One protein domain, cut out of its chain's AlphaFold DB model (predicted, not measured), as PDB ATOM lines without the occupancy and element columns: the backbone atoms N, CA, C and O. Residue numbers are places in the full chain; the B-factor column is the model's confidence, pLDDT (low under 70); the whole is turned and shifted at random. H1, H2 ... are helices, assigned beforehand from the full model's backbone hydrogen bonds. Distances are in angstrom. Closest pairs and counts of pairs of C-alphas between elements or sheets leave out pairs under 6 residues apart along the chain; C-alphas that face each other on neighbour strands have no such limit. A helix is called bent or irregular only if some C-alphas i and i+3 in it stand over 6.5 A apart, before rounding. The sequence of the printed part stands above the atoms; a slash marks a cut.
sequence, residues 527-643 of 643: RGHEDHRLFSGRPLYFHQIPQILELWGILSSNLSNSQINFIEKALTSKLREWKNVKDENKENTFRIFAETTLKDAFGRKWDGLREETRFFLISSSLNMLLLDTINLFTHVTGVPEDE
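What this domain is: This is residues 527 to 643 of the 643 residues of the protein "CRISPR-associated protein Csx11" of Methanothermobacter thermautotrophicus (UniProt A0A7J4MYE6). Two long helices, H3 and H4, lie side by side as an antiparallel hairpin, and H5 folds back along H4; H2 and H6 cross each other nearly at right angles beside these three, and the short H1 packs near the far end of H3. The turn of the H3-H4 hairpin, residues 580 to 585, sticks out from an otherwise closely packed cluster. The printed part has 117 residues, with six named helices in the order H1 to H6 and no named strand, and its class is all helix with mostly crossed packing. It is compact, with a radius of gyration of the C-alphas of 14.0 A, and its rounded outline spans 37 by 34 by 30 A.

Where its parts are: Find C-alpha 530 at (104.270, 121.399, 76.337), where H1 begins; it runs to residue 535. After a short link, H2 takes residues 542 to 558, 25.8 A from first to last C-alpha. It is only just irregular, with C-alphas 543 and 546 lying 6.9 A apart. H3, residues 561 to 577, begins at C-alpha 561 at (124.227, 111.498, 89.765) and is 23.9 A long. H4, residues 586 to 608, is the longest helix by residues and spans 28.8 A; it is irregular, with C-alphas 601 and 604 lying 9.2 A apart, and has a kink of 104 degrees near residue 602. H5 holds residues 611 to 622. H6 holds residues 625 to 636 and ends at C-alpha 636 at (111.540, 118.261, 92.898).

How they stand to each other: Start at H3 and H6, the hubs, which touch three helices each. H3 only just touches H6, with 3 pairs of C-alphas within 8 A; the closest are those of Glu 568 and Leu 627, 6.6 A apart. H3 and H4 form a helical hairpin at a shallow tilt of 12 degrees, opposite ways; residues 594 to 602 alone of H4 touch H3, and the closest C-alphas are those of Gln 563 and Ala 601, 5.5 A apart. H4 and H5 form a second helical hairpin at a steep tilt of 41 degrees, with the closest C-alphas, of Glu 595 and Ile 618, at 5.9 A. H5 and H6 touch only at the corner, and only just, with 3 pairs of C-alphas within 8 A. Look next at H2, whose residues 548 to 552 alone touch H6, about perpendicular at 75 degrees; the C-alphas of Ile 548 and Thr 629, the closest, are 5.5 A apart. H1 touches residues 572 to 576 alone of H3, and the closest C-alphas are those of Phe 535 and Thr 572, 6.5 A apart. H1 is apart from H4 and H5. In H1, H3, H5 and H6 every O i to N i+4 pair is within hydrogen-bond range, while H2 has 11 of 13 and H4 14 of 19.

The domain as a whole: The two C-alphas farthest apart, those of Glu 584 and Asp 642, are 41.7 A from each other. The printed part has no cut, and none of its links between helices is long. The mean pLDDT of the printed part is 92.1; residues 639 to 643, which end at the chain's last residue, are under 70.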
ATOM      1  N   ARG A 527      99.146 116.065  81.762       93.69
ATOM      2  CA  ARG A 527      99.593 117.458  81.921       93.69
ATOM      3  C   ARG A 527      99.622 118.176  80.570       93.69
ATOM      4  O   ARG A 527     100.273 117.737  79.627       93.69
ATOM      5  N   GLY A 528      98.925 119.307  80.494       89.88
ATOM      6  CA  GLY A 528      98.740 120.036  79.243       89.88
ATOM      7  C   GLY A 528      99.924 120.922  78.846       89.88
ATOM      8  O   GLY A 528     100.037 121.295  77.683       89.88
ATOM      9  N   HIS A 529     100.836 121.269  79.752       91.12
ATOM     10  CA  HIS A 529     102.005 122.074  79.385       91.12
ATOM     11  C   HIS A 529     102.938 121.310  78.424       91.12
ATOM     12  O   HIS A 529     103.111 120.102  78.555       91.12
ATOM     13  N   GLU A 530     103.531 122.011  77.452       86.25
ATOM     14  CA  GLU A 530     104.270 121.399  76.337       86.25
ATOM     15  C   GLU A 530     105.403 120.475  76.800       86.25
ATOM     16  O   GLU A 530     105.495 119.347  76.321       86.25
ATOM     17  N   ASP A 531     106.213 120.914  77.767       85.19
ATOM     18  CA  ASP A 531     107.290 120.085  78.319       85.19
ATOM     19  C   ASP A 531     106.756 118.806  78.972       85.19
ATOM     20  O   ASP A 531     107.309 117.726  78.773       85.19
ATOM     21  N   HIS A 532     105.647 118.891  79.713       89.38
ATOM     22  CA  HIS A 532     105.074 117.711  80.350       89.38
ATOM     23  C   HIS A 532     104.505 116.738  79.318       89.38
ATOM     24  O   HIS A 532     104.708 115.541  79.468       89.38
ATOM     25  N   ARG A 533     103.883 117.222  78.233       87.06
ATOM     26  CA  ARG A 533     103.408 116.339  77.148       87.06
ATOM     27  C   ARG A 533     104.531 115.532  76.497       87.06
ATOM     28  O   ARG A 533     104.253 114.495  75.905       87.06
ATOM     29  N   LEU A 534     105.767 116.032  76.537       86.25
ATOM     30  CA  LEU A 534     106.916 115.391  75.898       86.25
ATOM     31  C   LEU A 534     107.711 114.493  76.844       86.25
ATOM     32  O   LEU A 534     108.250 113.492  76.382       86.25
ATOM     33  N   PHE A 535     107.820 114.859  78.123       90.94
ATOM     34  CA  PHE A 535     108.754 114.221  79.062       90.94
ATOM     35  C   PHE A 535     108.083 113.598  80.289       90.94
ATOM     36  O   PHE A 535     108.781 113.221  81.224       90.94
ATOM     37  N   SER A 536     106.750 113.532  80.332       93.25
ATOM     38  CA  SER A 536     106.022 113.093  81.520       93.25
ATOM     39  C   SER A 536     104.791 112.261  81.175       93.25
ATOM     40  O   SER A 536     104.067 112.553  80.225       93.25
ATOM     41  N   GLY A 537     104.542 111.239  81.993       92.38
ATOM     42  CA  GLY A 537     103.304 110.462  82.013       92.38
ATOM     43  C   GLY A 537     102.322 110.967  83.072       92.38
ATOM     44  O   GLY A 537     101.339 110.290  83.364       92.38
ATOM     45  N   ARG A 538     102.598 112.124  83.696       94.81
ATOM     46  CA  ARG A 538     101.794 112.656  84.799       94.81
ATOM     47  C   ARG A 538     100.413 113.144  84.345       94.81
ATOM     48  O   ARG A 538     100.282 113.748  83.272       94.81
ATOM     49  N   PRO A 539      99.395 112.999  85.211       96.44
ATOM     50  CA  PRO A 539      99.451 112.439  86.561       96.44
ATOM     51  C   PRO A 539      99.558 110.908  86.553       96.44
ATOM     52  O   PRO A 539      98.919 110.229  85.756       96.44
ATOM     53  N   LEU A 540     100.351 110.371  87.478       96.75
ATOM     54  CA  LEU A 540     100.536 108.932  87.651       96.75
ATOM     55  C   LEU A 540      99.358 108.347  88.434       96.75
ATOM     56  O   LEU A 540      98.628 109.070  89.116       96.75
ATOM     57  N   TYR A 541      99.177 107.030  88.402       97.06
ATOM     58  CA  TYR A 541      98.268 106.389  89.346       97.06
ATOM     59  C   TYR A 541      98.914 106.276  90.729       97.06
ATOM     60  O   TYR A 541     100.103 105.995  90.862       97.06
ATOM     61  N   PHE A 542      98.112 106.424  91.783       97.44
ATOM     62  CA  PHE A 542      98.560 106.311  93.174       97.44
ATOM     63  C   PHE A 542      99.253 104.967  93.445       97.44
ATOM     64  O   PHE A 542     100.280 104.904  94.113       97.44
ATOM     65  N   HIS A 543      98.745 103.882  92.855       95.69
ATOM     66  CA  HIS A 543      99.330 102.548  93.008       95.69
ATOM     67  C   HIS A 543     100.692 102.373  92.311       95.69
ATOM     68  O   HIS A 543     101.314 101.326  92.465       95.69
ATOM     69  N   GLN A 544     101.152 103.359  91.533       96.81
ATOM     70  CA  GLN A 544     102.487 103.361  90.933       96.81
ATOM     71  C   GLN A 544     103.546 103.968  91.860       96.81
ATOM     72  O   GLN A 544     104.724 103.847  91.549       96.81
ATOM     73  N   ILE A 545     103.181 104.554  93.010       97.75
ATOM     74  CA  ILE A 545     104.156 105.068  93.991       97.75
ATOM     75  C   ILE A 545     105.231 104.015  94.335       97.75
ATOM     76  O   ILE A 545     106.408 104.343  94.199       97.75
ATOM     77  N   PRO A 546     104.900 102.745  94.660       96.38
ATOM     78  CA  PRO A 546     105.920 101.721  94.904       96.38
ATOM     79  C   PRO A 546     106.861 101.483  93.714       96.38
ATOM     80  O   PRO A 546     108.047 101.249  93.916       96.38
ATOM     81  N   GLN A 547     106.365 101.599  92.474       97.00
ATOM     82  CA  GLN A 547     107.183 101.450  91.264       97.00
ATOM     83  C   GLN A 547     108.195 102.596  91.134       97.00
ATOM     84  O   GLN A 547     109.345 102.359  90.785       97.00
ATOM     85  N   ILE A 548     107.788 103.831  91.451       97.44
ATOM     86  CA  ILE A 548     108.676 105.007  91.458       97.44
ATOM     87  C   ILE A 548     109.788 104.823  92.504       97.44
ATOM     88  O   ILE A 548     110.958 105.080  92.221       97.44
ATOM     89  N   LEU A 549     109.432 104.355  93.705       97.25
ATOM     90  CA  LEU A 549     110.389 104.095  94.785       97.25
ATOM     91  C   LEU A 549     111.373 102.978  94.410       97.25
ATOM     92  O   LEU A 549     112.578 103.131  94.603       97.25
ATOM     93  N   GLU A 550     110.880 101.886  93.816       97.38
ATOM     94  CA  GLU A 550     111.710 100.783  93.322       97.38
ATOM     95  C   GLU A 550     112.675 101.252  92.224       97.38
ATOM     96  O   GLU A 550     113.875 100.976  92.303       97.38
ATOM     97  N   LEU A 551     112.185 102.011  91.234       97.69
ATOM     98  CA  LEU A 551     113.018 102.588  90.175       97.69
ATOM     99  C   LEU A 551     114.126 103.455  90.757       97.69
ATOM    100  O   LEU A 551     115.289 103.289  90.391       97.69
ATOM    101  N   TRP A 552     113.789 104.356  91.680       97.38
ATOM    102  CA  TRP A 552     114.795 105.196  92.314       97.38
ATOM    103  C   TRP A 552     115.804 104.377  93.119       97.38
ATOM    104  O   TRP A 552     117.003 104.644  93.041       97.38
ATOM    105  N   GLY A 553     115.356 103.343  93.835       96.62
ATOM    106  CA  GLY A 553     116.233 102.404  94.534       96.62
ATOM    107  C   GLY A 553     117.226 101.718  93.588       96.62
ATOM    108  O   GLY A 553     118.421 101.662  93.888       96.62
ATOM    109  N   ILE A 554     116.766 101.270  92.414       97.19
ATOM    110  CA  ILE A 554     117.621 100.675  91.375       97.19
ATOM    111  C   ILE A 554     118.629 101.701  90.849       97.19
ATOM    112  O   ILE A 554     119.820 101.392  90.782       97.19
ATOM    113  N   LEU A 555     118.182 102.908  90.491       96.69
ATOM    114  CA  LEU A 555     119.049 103.952  89.936       96.69
ATOM    115  C   LEU A 555     120.105 104.401  90.951       96.69
ATOM    116  O   LEU A 555     121.296 104.293  90.677       96.69
ATOM    117  N   SER A 556     119.680 104.838  92.136       94.31
ATOM    118  CA  SER A 556     120.561 105.399  93.171       94.31
ATOM    119  C   SER A 556     121.561 104.390  93.746       94.31
ATOM    120  O   SER A 556     122.660 104.775  94.136       94.31
ATOM    121  N   SER A 557     121.232 103.093  93.753       94.06
ATOM    122  CA  SER A 557     122.159 102.046  94.212       94.06
ATOM    123  C   SER A 557     123.205 101.663  93.164       94.06
ATOM    124  O   SER A 557     124.256 101.119  93.506       94.06
ATOM    125  N   ASN A 558     122.929 101.901  91.876       96.00
ATOM    126  CA  ASN A 558     123.778 101.427  90.782       96.00
ATOM    127  C   ASN A 558     124.506 102.542  90.029       96.00
ATOM    128  O   ASN A 558     125.549 102.258  89.432       96.00
ATOM    129  N   LEU A 559     124.004 103.773  90.059       96.31
ATOM    130  CA  LEU A 559     124.469 104.885  89.234       96.31
ATOM    131  C   LEU A 559     124.882 106.094  90.082       96.31
ATOM    132  O   LEU A 559     124.298 106.366  91.126       96.31
ATOM    133  N   SER A 560     125.871 106.849  89.604       94.94
ATOM    134  CA  SER A 560     126.160 108.195  90.111       94.94
ATOM    135  C   SER A 560     125.128 109.212  89.605       94.94
ATOM    136  O   SER A 560     124.488 109.004  88.572       94.94
ATOM    137  N   ASN A 561     125.043 110.378  90.256       92.12
ATOM    138  CA  ASN A 561     124.227 111.498  89.765       92.12
ATOM    139  C   ASN A 561     124.569 111.881  88.318       92.12
ATOM    140  O   ASN A 561     123.674 112.136  87.519       92.12
ATOM    141  N   SER A 562     125.855 111.858  87.950       94.50
ATOM    142  CA  SER A 562     126.289 112.148  86.581       94.50
ATOM    143  C   SER A 562     125.745 111.144  85.559       94.50
ATOM    144  O   SER A 562     125.339 111.549  84.472       94.50
ATOM    145  N   GLN A 563     125.676 109.856  85.909       96.88
ATOM    146  CA  GLN A 563     125.088 108.817  85.061       96.88
ATOM    147  C   GLN A 563     123.564 108.962  84.958       96.88
ATOM    148  O   GLN A 563     123.006 108.802  83.875       96.88
ATOM    149  N   ILE A 564     122.885 109.323  86.052       96.69
ATOM    150  CA  ILE A 564     121.437 109.597  86.044       96.69
ATOM    151  C   ILE A 564     121.123 110.822  85.170       96.69
ATOM    152  O   ILE A 564     120.239 110.761  84.317       96.69
ATOM    153  N   ASN A 565     121.895 111.904  85.308       95.62
ATOM    154  CA  ASN A 565     121.775 113.107  84.479       95.62
ATOM    155  C   ASN A 565     122.061 112.807  82.998       95.62
ATOM    156  O   ASN A 565     121.404 113.347  82.110       95.62
ATOM    157  N   PHE A 566     123.016 111.915  82.711       97.62
ATOM    158  CA  PHE A 566     123.256 111.432  81.351       97.62
ATOM    159  C   PHE A 566     122.015 110.741  80.766       97.62
ATOM    160  O   PHE A 566     121.606 111.102  79.662       97.62
ATOM    161  N   ILE A 567     121.382 109.823  81.507       97.81
ATOM    162  CA  ILE A 567     120.136 109.164  81.076       97.81
ATOM    163  C   ILE A 567     119.050 110.210  80.801       97.81
ATOM    164  O   ILE A 567     118.459 110.213  79.721       97.81
ATOM    165  N   GLU A 568     118.809 111.119  81.749       97.25
ATOM    166  CA  GLU A 568     117.787 112.161  81.619       97.25
ATOM    167  C   GLU A 568     118.015 113.021  80.369       97.25
ATOM    168  O   GLU A 568     117.112 113.183  79.542       97.25
ATOM    169  N   LYS A 569     119.236 113.535  80.186       96.94
ATOM    170  CA  LYS A 569     119.599 114.373  79.036       96.94
ATOM    171  C   LYS A 569     119.487 113.619  77.717       96.94
ATOM    172  O   LYS A 569     118.947 114.173  76.760       96.94
ATOM    173  N   ALA A 570     119.964 112.378  77.653       97.56
ATOM    174  CA  ALA A 570     119.915 111.569  76.440       97.56
ATOM    175  C   ALA A 570     118.466 111.296  76.004       97.56
ATOM    176  O   ALA A 570     118.109 111.546  74.851       97.56
ATOM    177  N   LEU A 571     117.610 110.855  76.931       96.75
ATOM    178  CA  LEU A 571     116.206 110.561  76.640       96.75
ATOM    179  C   LEU A 571     115.420 111.828  76.279       96.75
ATOM    180  O   LEU A 571     114.739 111.855  75.254       96.75
ATOM    181  N   THR A 572     115.541 112.898  77.069       95.81
ATOM    182  CA  THR A 572     114.813 114.155  76.811       95.81
ATOM    183  C   THR A 572     115.262 114.828  75.515       95.81
ATOM    184  O   THR A 572     114.422 115.308  74.751       95.81
ATOM    185  N   SER A 573     116.565 114.821  75.209       95.25
ATOM    186  CA  SER A 573     117.092 115.318  73.933       95.25
ATOM    187  C   SER A 573     116.503 114.546  72.755       95.25
ATOM    188  O   SER A 573     116.019 115.162  71.802       95.25
ATOM    189  N   LYS A 574     116.442 113.211  72.850       94.88
ATOM    190  CA  LYS A 574     115.900 112.376  71.777       94.88
ATOM    191  C   LYS A 574     114.398 112.548  71.583       94.88
ATOM    192  O   LYS A 574     113.932 112.650  70.450       94.88
ATOM    193  N   LEU A 575     113.643 112.665  72.674       93.06
ATOM    194  CA  LEU A 575     112.207 112.959  72.630       93.06
ATOM    195  C   LEU A 575     111.923 114.326  71.986       93.06
ATOM    196  O   LEU A 575     110.984 114.441  71.195       93.06
ATOM    197  N   ARG A 576     112.757 115.345  72.251       92.75
ATOM    198  CA  ARG A 576     112.677 116.656  71.575       92.75
ATOM    199  C   ARG A 576     112.960 116.549  70.084       92.75
ATOM    200  O   ARG A 576     112.160 117.033  69.287       92.75
ATOM    201  N   GLU A 577     114.072 115.908  69.720       92.12
ATOM    202  CA  GLU A 577     114.488 115.699  68.326       92.12
ATOM    203  C   GLU A 577     113.362 115.042  67.518       92.12
ATOM    204  O   GLU A 577     113.054 115.458  66.401       92.12
ATOM    205  N   TRP A 578     112.696 114.044  68.101       90.50
ATOM    206  CA  TRP A 578     111.699 113.243  67.396       90.50
ATOM    207  C   TRP A 578     110.262 113.714  67.567       90.50
ATOM    208  O   TRP A 578     109.353 113.055  67.054       90.50
ATOM    209  N   LYS A 579     110.017 114.849  68.229       85.62
ATOM    210  CA  LYS A 579     108.667 115.359  68.511       85.62
ATOM    211  C   LYS A 579     107.748 115.334  67.283       85.62
ATOM    212  O   LYS A 579     106.636 114.820  67.364       85.62
ATOM    213  N   ASN A 580     108.241 115.822  66.144       86.44
ATOM    214  CA  ASN A 580     107.462 115.978  64.910       86.44
ATOM    215  C   ASN A 580     107.677 114.850  63.886       86.44
ATOM    216  O   ASN A 580     107.155 114.925  62.774       86.44
ATOM    217  N   VAL A 581     108.442 113.813  64.238       87.81
ATOM    218  CA  VAL A 581     108.694 112.668  63.356       87.81
ATOM    219  C   VAL A 581     107.445 111.789  63.300       87.81
ATOM    220  O   VAL A 581     106.964 111.319  64.334       87.81
ATOM    221  N   LYS A 582     106.935 111.572  62.083       83.56
ATOM    222  CA  LYS A 582     105.815 110.675  61.776       83.56
ATOM    223  C   LYS A 582     106.368 109.392  61.154       83.56
ATOM    224  O   LYS A 582     106.484 109.302  59.939       83.56
ATOM    225  N   ASP A 583     106.750 108.447  62.006       84.94
ATOM    226  CA  ASP A 583     107.233 107.117  61.625       84.94
ATOM    227  C   ASP A 583     106.520 106.080  62.501       84.94
ATOM    228  O   ASP A 583     106.488 106.222  63.727       84.94
ATOM    229  N   GLU A 584     105.936 105.058  61.879       84.31
ATOM    230  CA  GLU A 584     105.241 103.963  62.566       84.31
ATOM    231  C   GLU A 584     106.195 103.147  63.458       84.31
ATOM    232  O   GLU A 584     105.789 102.636  64.498       84.31
ATOM    233  N   ASN A 585     107.490 103.098  63.121       87.62
ATOM    234  CA  ASN A 585     108.525 102.409  63.897       87.62
ATOM    235  C   ASN A 585     109.175 103.285  64.979       87.62
ATOM    236  O   ASN A 585     110.109 102.838  65.657       87.62
ATOM    237  N   LYS A 586     108.721 104.531  65.162       87.38
ATOM    238  CA  LYS A 586     109.321 105.484  66.108       87.38
ATOM    239  C   LYS A 586     109.389 104.935  67.531       87.38
ATOM    240  O   LYS A 586     110.414 105.089  68.189       87.38
ATOM    241  N   GLU A 587     108.330 104.280  68.001       86.75
ATOM    242  CA  GLU A 587     108.273 103.728  69.360       86.75
ATOM    243  C   GLU A 587     109.294 102.599  69.557       86.75
ATOM    244  O   GLU A 587     110.056 102.609  70.524       86.75
ATOM    245  N   ASN A 588     109.392 101.675  68.597       91.25
ATOM    246  CA  ASN A 588     110.385 100.603  68.638       91.25
ATOM    247  C   ASN A 588     111.821 101.147  68.544       91.25
ATOM    248  O   ASN A 588     112.716 100.705  69.262       91.25
ATOM    249  N   THR A 589     112.041 102.157  67.703       92.75
ATOM    250  CA  THR A 589     113.349 102.816  67.579       92.75
ATOM    251  C   THR A 589     113.726 103.528  68.881       92.75
ATOM    252  O   THR A 589     114.865 103.431  69.338       92.75
ATOM    253  N   PHE A 590     112.764 104.193  69.528       93.88
ATOM    254  CA  PHE A 590     112.974 104.826  70.826       93.88
ATOM    255  C   PHE A 590     113.257 103.796  71.921       93.88
ATOM    256  O   PHE A 590     114.149 104.017  72.734       93.88
ATOM    257  N   ARG A 591     112.590 102.637  71.904       95.44
ATOM    258  CA  ARG A 591     112.894 101.520  72.809       95.44
ATOM    259  C   ARG A 591     114.345 101.064  72.695       95.44
ATOM    260  O   ARG A 591     115.010 100.936  73.719       95.44
ATOM    261  N   ILE A 592     114.843 100.861  71.475       96.31
ATOM    262  CA  ILE A 592     116.240 100.468  71.234       96.31
ATOM    263  C   ILE A 592     117.199 101.558  71.733       96.31
ATOM    264  O   ILE A 592     118.207 101.254  72.378       96.31
ATOM    265  N   PHE A 593     116.879 102.830  71.483       97.31
ATOM    266  CA  PHE A 593     117.665 103.962  71.974       97.31
ATOM    267  C   PHE A 593     117.702 104.021  73.509       97.31
ATOM    268  O   PHE A 593     118.778 104.166  74.092       97.31
ATOM    269  N   ALA A 594     116.551 103.871  74.166       97.25
ATOM    270  CA  ALA A 594     116.441 103.877  75.619       97.25
ATOM    271  C   ALA A 594     117.216 102.710  76.243       97.25
ATOM    272  O   ALA A 594     118.006 102.919  77.159       97.25
ATOM    273  N   GLU A 595     117.075 101.497  75.701       97.94
ATOM    274  CA  GLU A 595     117.844 100.331  76.145       97.94
ATOM    275  C   GLU A 595     119.356 100.545  75.982       97.94
ATOM    276  O   GLU A 595     120.122 100.236  76.891       97.94
ATOM    277  N   THR A 596     119.795 101.108  74.855       97.94
ATOM    278  CA  THR A 596     121.219 101.392  74.607       97.94
ATOM    279  C   THR A 596     121.756 102.444  75.576       97.94
ATOM    280  O   THR A 596     122.835 102.271  76.134       97.94
ATOM    281  N   THR A 597     120.977 103.497  75.834       98.12
ATOM    282  CA  THR A 597     121.312 104.552  76.804       98.12
ATOM    283  C   THR A 597     121.451 103.979  78.215       98.12
ATOM    284  O   THR A 597     122.409 104.285  78.922       98.12
ATOM    285  N   LEU A 598     120.522 103.110  78.622       97.94
ATOM    286  CA  LEU A 598     120.578 102.432  79.916       97.94
ATOM    287  C   LEU A 598     121.789 101.494  80.008       97.94
ATOM    288  O   LEU A 598     122.500 101.522  81.009       97.94
ATOM    289  N   LYS A 599     122.073 100.705  78.966       97.69
ATOM    290  CA  LYS A 599     123.268  99.845  78.907       97.69
ATOM    291  C   LYS A 599     124.557 100.640  79.081       97.69
ATOM    292  O   LYS A 599     125.415 100.223  79.851       97.69
ATOM    293  N   ASP A 600     124.673 101.777  78.403       97.44
ATOM    294  CA  ASP A 600     125.844 102.649  78.507       97.44
ATOM    295  C   ASP A 600     125.988 103.226  79.923       97.44
ATOM    296  O   ASP A 600     127.039 103.103  80.552       97.44
ATOM    297  N   ALA A 601     124.892 103.743  80.490       97.25
ATOM    298  CA  ALA A 601     124.891 104.308  81.834       97.25
ATOM    299  C   ALA A 601     125.249 103.274  82.916       97.25
ATOM    300  O   ALA A 601     126.046 103.565  83.806       97.25
ATOM    301  N   PHE A 602     124.695 102.061  82.846       97.31
ATOM    302  CA  PHE A 602     124.995 100.987  83.800       97.31
ATOM    303  C   PHE A 602     126.352 100.312  83.535       97.31
ATOM    304  O   PHE A 602     126.947  99.729  84.451       97.31
ATOM    305  N   GLY A 603     126.859 100.369  82.302       95.69
ATOM    306  CA  GLY A 603     128.076  99.687  81.875       95.69
ATOM    307  C   GLY A 603     128.046  98.199  82.237       95.69
ATOM    308  O   GLY A 603     127.048  97.506  82.053       95.69
ATOM    309  N   ARG A 604     129.130  97.702  82.850       93.62
ATOM    310  CA  ARG A 604     129.256  96.289  83.270       93.62
ATOM    311  C   ARG A 604     128.186  95.831  84.268       93.62
ATOM    312  O   ARG A 604     127.982  94.632  84.416       93.62
ATOM    313  N   LYS A 605     127.526  96.757  84.977       95.62
ATOM    314  CA  LYS A 605     126.473  96.412  85.943       95.62
ATOM    315  C   LYS A 605     125.198  95.939  85.250       95.62
ATOM    316  O   LYS A 605     124.443  95.197  85.866       95.62
ATOM    317  N   TRP A 606     124.973  96.329  83.991       96.81
ATOM    318  CA  TRP A 606     123.755  95.995  83.252       96.81
ATOM    319  C   TRP A 606     123.525  94.485  83.161       96.81
ATOM    320  O   TRP A 606     122.434  94.007  83.459       96.81
ATOM    321  N   ASP A 607     124.564  93.725  82.814       94.06
ATOM    322  CA  ASP A 607     124.469  92.270  82.648       94.06
ATOM    323  C   ASP A 607     124.313  91.522  83.979       94.06
ATOM    324  O   ASP A 607     123.871  90.376  83.996       94.06
ATOM    325  N   GLY A 608     124.637  92.176  85.100       93.75
ATOM    326  CA  GLY A 608     124.398  91.656  86.447       93.75
ATOM    327  C   GLY A 608     122.970  91.878  86.956       93.75
ATOM    328  O   GLY A 608     122.606  91.328  87.996       93.75
ATOM    329  N   LEU A 609     122.154  92.677  86.259       95.62
ATOM    330  CA  LEU A 609     120.756  92.891  86.623       95.62
ATOM    331  C   LEU A 609     119.893  91.701  86.195       95.62
ATOM    332  O   LEU A 609     120.042  91.150  85.102       95.62
ATOM    333  N   ARG A 610     118.915  91.360  87.039       96.62
ATOM    334  CA  ARG A 610     117.878  90.378  86.704       96.62
ATOM    335  C   ARG A 610     117.107  90.806  85.450       96.62
ATOM    336  O   ARG A 610     116.972  92.000  85.169       96.62
ATOM    337  N   GLU A 611     116.604  89.838  84.686       96.00
ATOM    338  CA  GLU A 611     115.843  90.106  83.458       96.00
ATOM    339  C   GLU A 611     114.612  90.969  83.718       96.00
ATOM    340  O   GLU A 611     114.366  91.922  82.978       96.00
ATOM    341  N   GLU A 612     113.909  90.716  84.818       95.88
ATOM    342  CA  GLU A 612     112.734  91.481  85.224       95.88
ATOM    343  C   GLU A 612     113.100  92.940  85.522       95.88
ATOM    344  O   GLU A 612     112.395  93.853  85.099       95.88
ATOM    345  N   THR A 613     114.244  93.180  86.174       96.88
ATOM    346  CA  THR A 613     114.749  94.531  86.461       96.88
ATOM    347  C   THR A 613     115.119  95.274  85.179       96.88
ATOM    348  O   THR A 613     114.763  96.442  85.015       96.88
ATOM    349  N   ARG A 614     115.795  94.606  84.235       97.38
ATOM    350  CA  ARG A 614     116.123  95.193  82.925       97.38
ATOM    351  C   ARG A 614     114.857  95.536  82.144       97.38
ATOM    352  O   ARG A 614     114.739  96.643  81.621       97.38
ATOM    353  N   PHE A 615     113.888  94.621  82.114       96.94
ATOM    354  CA  PHE A 615     112.591  94.842  81.477       96.94
ATOM    355  C   PHE A 615     111.828  96.006  82.118       96.94
ATOM    356  O   PHE A 615     111.253  96.829  81.402       96.94
ATOM    357  N   PHE A 616     111.853  96.111  83.446       97.56
ATOM    358  CA  PHE A 616     111.202  97.186  84.184       97.56
ATOM    359  C   PHE A 616     111.813  98.560  83.873       97.56
ATOM    360  O   PHE A 616     111.064  99.495  83.591       97.56
ATOM    361  N   LEU A 617     113.146  98.678  83.818       97.88
ATOM    362  CA  LEU A 617     113.840  99.920  83.440       97.88
ATOM    363  C   LEU A 617     113.489 100.362  82.011       97.88
ATOM    364  O   LEU A 617     113.169 101.531  81.776       97.88
ATOM    365  N   ILE A 618     113.502  99.425  81.058       97.31
ATOM    366  CA  ILE A 618     113.155  99.712  79.658       97.31
ATOM    367  C   ILE A 618     111.683 100.127  79.556       97.31
ATOM    368  O   ILE A 618     111.381 101.170  78.985       97.31
ATOM    369  N   SER A 619     110.766  99.363  80.155       96.19
ATOM    370  CA  SER A 619     109.325  99.660  80.122       96.19
ATOM    371  C   SER A 619     109.002 101.010  80.765       96.19
ATOM    372  O   SER A 619     108.210 101.779  80.225       96.19
ATOM    373  N   SER A 620     109.682 101.337  81.868       97.06
ATOM    374  CA  SER A 620     109.549 102.627  82.557       97.06
ATOM    375  C   SER A 620     110.083 103.798  81.733       97.06
ATOM    376  O   SER A 620     109.620 104.927  81.869       97.06
ATOM    377  N   SER A 621     111.048 103.548  80.845       96.00
ATOM    378  CA  SER A 621     111.529 104.561  79.899       96.00
ATOM    379  C   SER A 621     110.490 104.878  78.823       96.00
ATOM    380  O   SER A 621     110.424 106.010  78.358       96.00
ATOM    381  N   LEU A 622     109.673 103.894  78.429       93.75
ATOM    382  CA  LEU A 622     108.667 104.045  77.372       93.75
ATOM    383  C   LEU A 622     107.397 104.746  77.855       93.75
ATOM    384  O   LEU A 622     106.841 105.569  77.136       93.75
ATOM    385  N   ASN A 623     106.954 104.457  79.079       92.88
ATOM    386  CA  ASN A 623     105.754 105.062  79.666       92.88
ATOM    387  C   ASN A 623     106.038 106.361  80.452       92.88
ATOM    388  O   ASN A 623     105.180 106.816  81.201       92.88
ATOM    389  N   MET A 624     107.240 106.929  80.295       95.94
ATOM    390  CA  MET A 624     107.747 108.134  80.971       95.94
ATOM    391  C   MET A 624     107.931 108.027  82.496       95.94
ATOM    392  O   MET A 624     108.460 108.961  83.099       95.94
ATOM    393  N   LEU A 625     107.614 106.889  83.125       97.50
ATOM    394  CA  LEU A 625     107.771 106.690  84.570       97.50
ATOM    395  C   LEU A 625     109.227 106.859  85.026       97.50
ATOM    396  O   LEU A 625     109.470 107.364  86.119       97.50
ATOM    397  N   LEU A 626     110.203 106.481  84.193       97.88
ATOM    398  CA  LEU A 626     111.623 106.681  84.482       97.88
ATOM    399  C   LEU A 626     111.975 108.174  84.562       97.88
ATOM    400  O   LEU A 626     112.642 108.587  85.507       97.88
ATOM    401  N   LEU A 627     111.515 108.979  83.598       97.81
ATOM    402  CA  LEU A 627     111.769 110.422  83.585       97.81
ATOM    403  C   LEU A 627     111.034 111.129  84.723       97.81
ATOM    404  O   LEU A 627     111.626 111.980  85.380       97.81
ATOM    405  N   ASP A 628     109.792 110.736  85.018       97.75
ATOM    406  CA  ASP A 628     109.059 111.254  86.175       97.75
ATOM    407  C   ASP A 628     109.740 110.866  87.499       97.75
ATOM    408  O   ASP A 628     109.826 111.693  88.405       97.75
ATOM    409  N   THR A 629     110.292 109.651  87.607       97.81
ATOM    410  CA  THR A 629     111.066 109.218  88.784       97.81
ATOM    411  C   THR A 629     112.322 110.062  88.953       97.81
ATOM    412  O   THR A 629     112.559 110.585  90.040       97.81
ATOM    413  N   ILE A 630     113.110 110.239  87.886       97.31
ATOM    414  CA  ILE A 630     114.290 111.109  87.927       97.31
ATOM    415  C   ILE A 630     113.857 112.517  88.342       97.31
ATOM    416  O   ILE A 630     114.368 113.030  89.328       97.31
ATOM    417  N   ASN A 631     112.840 113.093  87.693       95.81
ATOM    418  CA  ASN A 631     112.366 114.440  87.996       95.81
ATOM    419  C   ASN A 631     111.925 114.624  89.451       95.81
ATOM    420  O   ASN A 631     112.301 115.616  90.078       95.81
ATOM    421  N   LEU A 632     111.174 113.666  90.003       96.75
ATOM    422  CA  LEU A 632     110.762 113.694  91.400       96.75
ATOM    423  C   LEU A 632     111.982 113.759  92.325       96.75
ATOM    424  O   LEU A 632     112.060 114.640  93.178       96.75
ATOM    425  N   PHE A 633     112.943 112.856  92.135       95.69
ATOM    426  CA  PHE A 633     114.034 112.653  93.083       95.69
ATOM    427  C   PHE A 633     115.243 113.563  92.895       95.69
ATOM    428  O   PHE A 633     115.954 113.790  93.871       95.69
ATOM    429  N   THR A 634     115.495 114.085  91.694       92.69
ATOM    430  CA  THR A 634     116.628 114.982  91.425       92.69
ATOM    431  C   THR A 634     116.208 116.444  91.484       92.69
ATOM    432  O   THR A 634     116.860 117.239  92.157       92.69
ATOM    433  N   HIS A 635     115.084 116.797  90.856       92.00
ATOM    434  CA  HIS A 635     114.682 118.194  90.678       92.00
ATOM    435  C   HIS A 635     113.673 118.653  91.731       92.00
ATOM    436  O   HIS A 635     113.830 119.724  92.320       92.00
ATOM    437  N   VAL A 636     112.643 117.850  92.010       94.00
ATOM    438  CA  VAL A 636     111.540 118.261  92.898       94.00
ATOM    439  C   VAL A 636     111.929 118.119  94.368       94.00
ATOM    440  O   VAL A 636     111.855 119.094  95.115       94.00
ATOM    441  N   THR A 637     112.378 116.937  94.791       91.06
ATOM    442  CA  THR A 637     112.763 116.654  96.184       91.06
ATOM    443  C   THR A 637     114.275 116.547  96.374       91.06
ATOM    444  O   THR A 637     114.753 116.658  97.501       91.06
ATOM    445  N   GLY A 638     115.046 116.384  95.294       78.00
ATOM    446  CA  GLY A 638     116.506 116.225  95.329       78.00
ATOM    447  C   GLY A 638     117.250 117.469  95.778       78.00
ATOM    448  O   GLY A 638     116.716 118.570  95.713       78.00
ATOM    449  N   VAL A 639     118.467 117.315  96.289       60.62
ATOM    450  CA  VAL A 639     119.320 118.461  96.638       60.62
ATOM    451  C   VAL A 639     119.695 119.171  95.331       60.62
ATOM    452  O   VAL A 639     120.177 118.476  94.438       60.62
ATOM    453  N   PRO A 640     119.479 120.493  95.186       48.06
ATOM    454  CA  PRO A 640     120.031 121.221  94.049       48.06
ATOM    455  C   PRO A 640     121.537 120.948  94.002       48.06
ATOM    456  O   PRO A 640     122.217 121.177  95.003       48.06
ATOM    457  N   GLU A 641     122.047 120.404  92.896       40.47
ATOM    458  CA  GLU A 641     123.481 120.516  92.632       40.47
ATOM    459  C   GLU A 641     123.761 122.020  92.581       40.47
ATOM    460  O   GLU A 641     122.997 122.745  91.942       40.47
ATOM    461  N   ASP A 642     124.743 122.491  93.354       30.17
ATOM    462  CA  ASP A 642     125.176 123.887  93.305       30.17
ATOM    463  C   ASP A 642     125.368 124.262  91.821       30.17
ATOM    464  O   ASP A 642     126.216 123.669  91.148       30.17
ATOM    465  N   GLU A 643     124.515 125.153  91.298       27.91
ATOM    466  CA  GLU A 643     124.669 125.730  89.953       27.91
ATOM    467  C   GLU A 643     125.940 126.576  89.867       27.91
ATOM    468  O   GLU A 643     126.180 127.386  90.798       27.91
TER     469      GLU A 643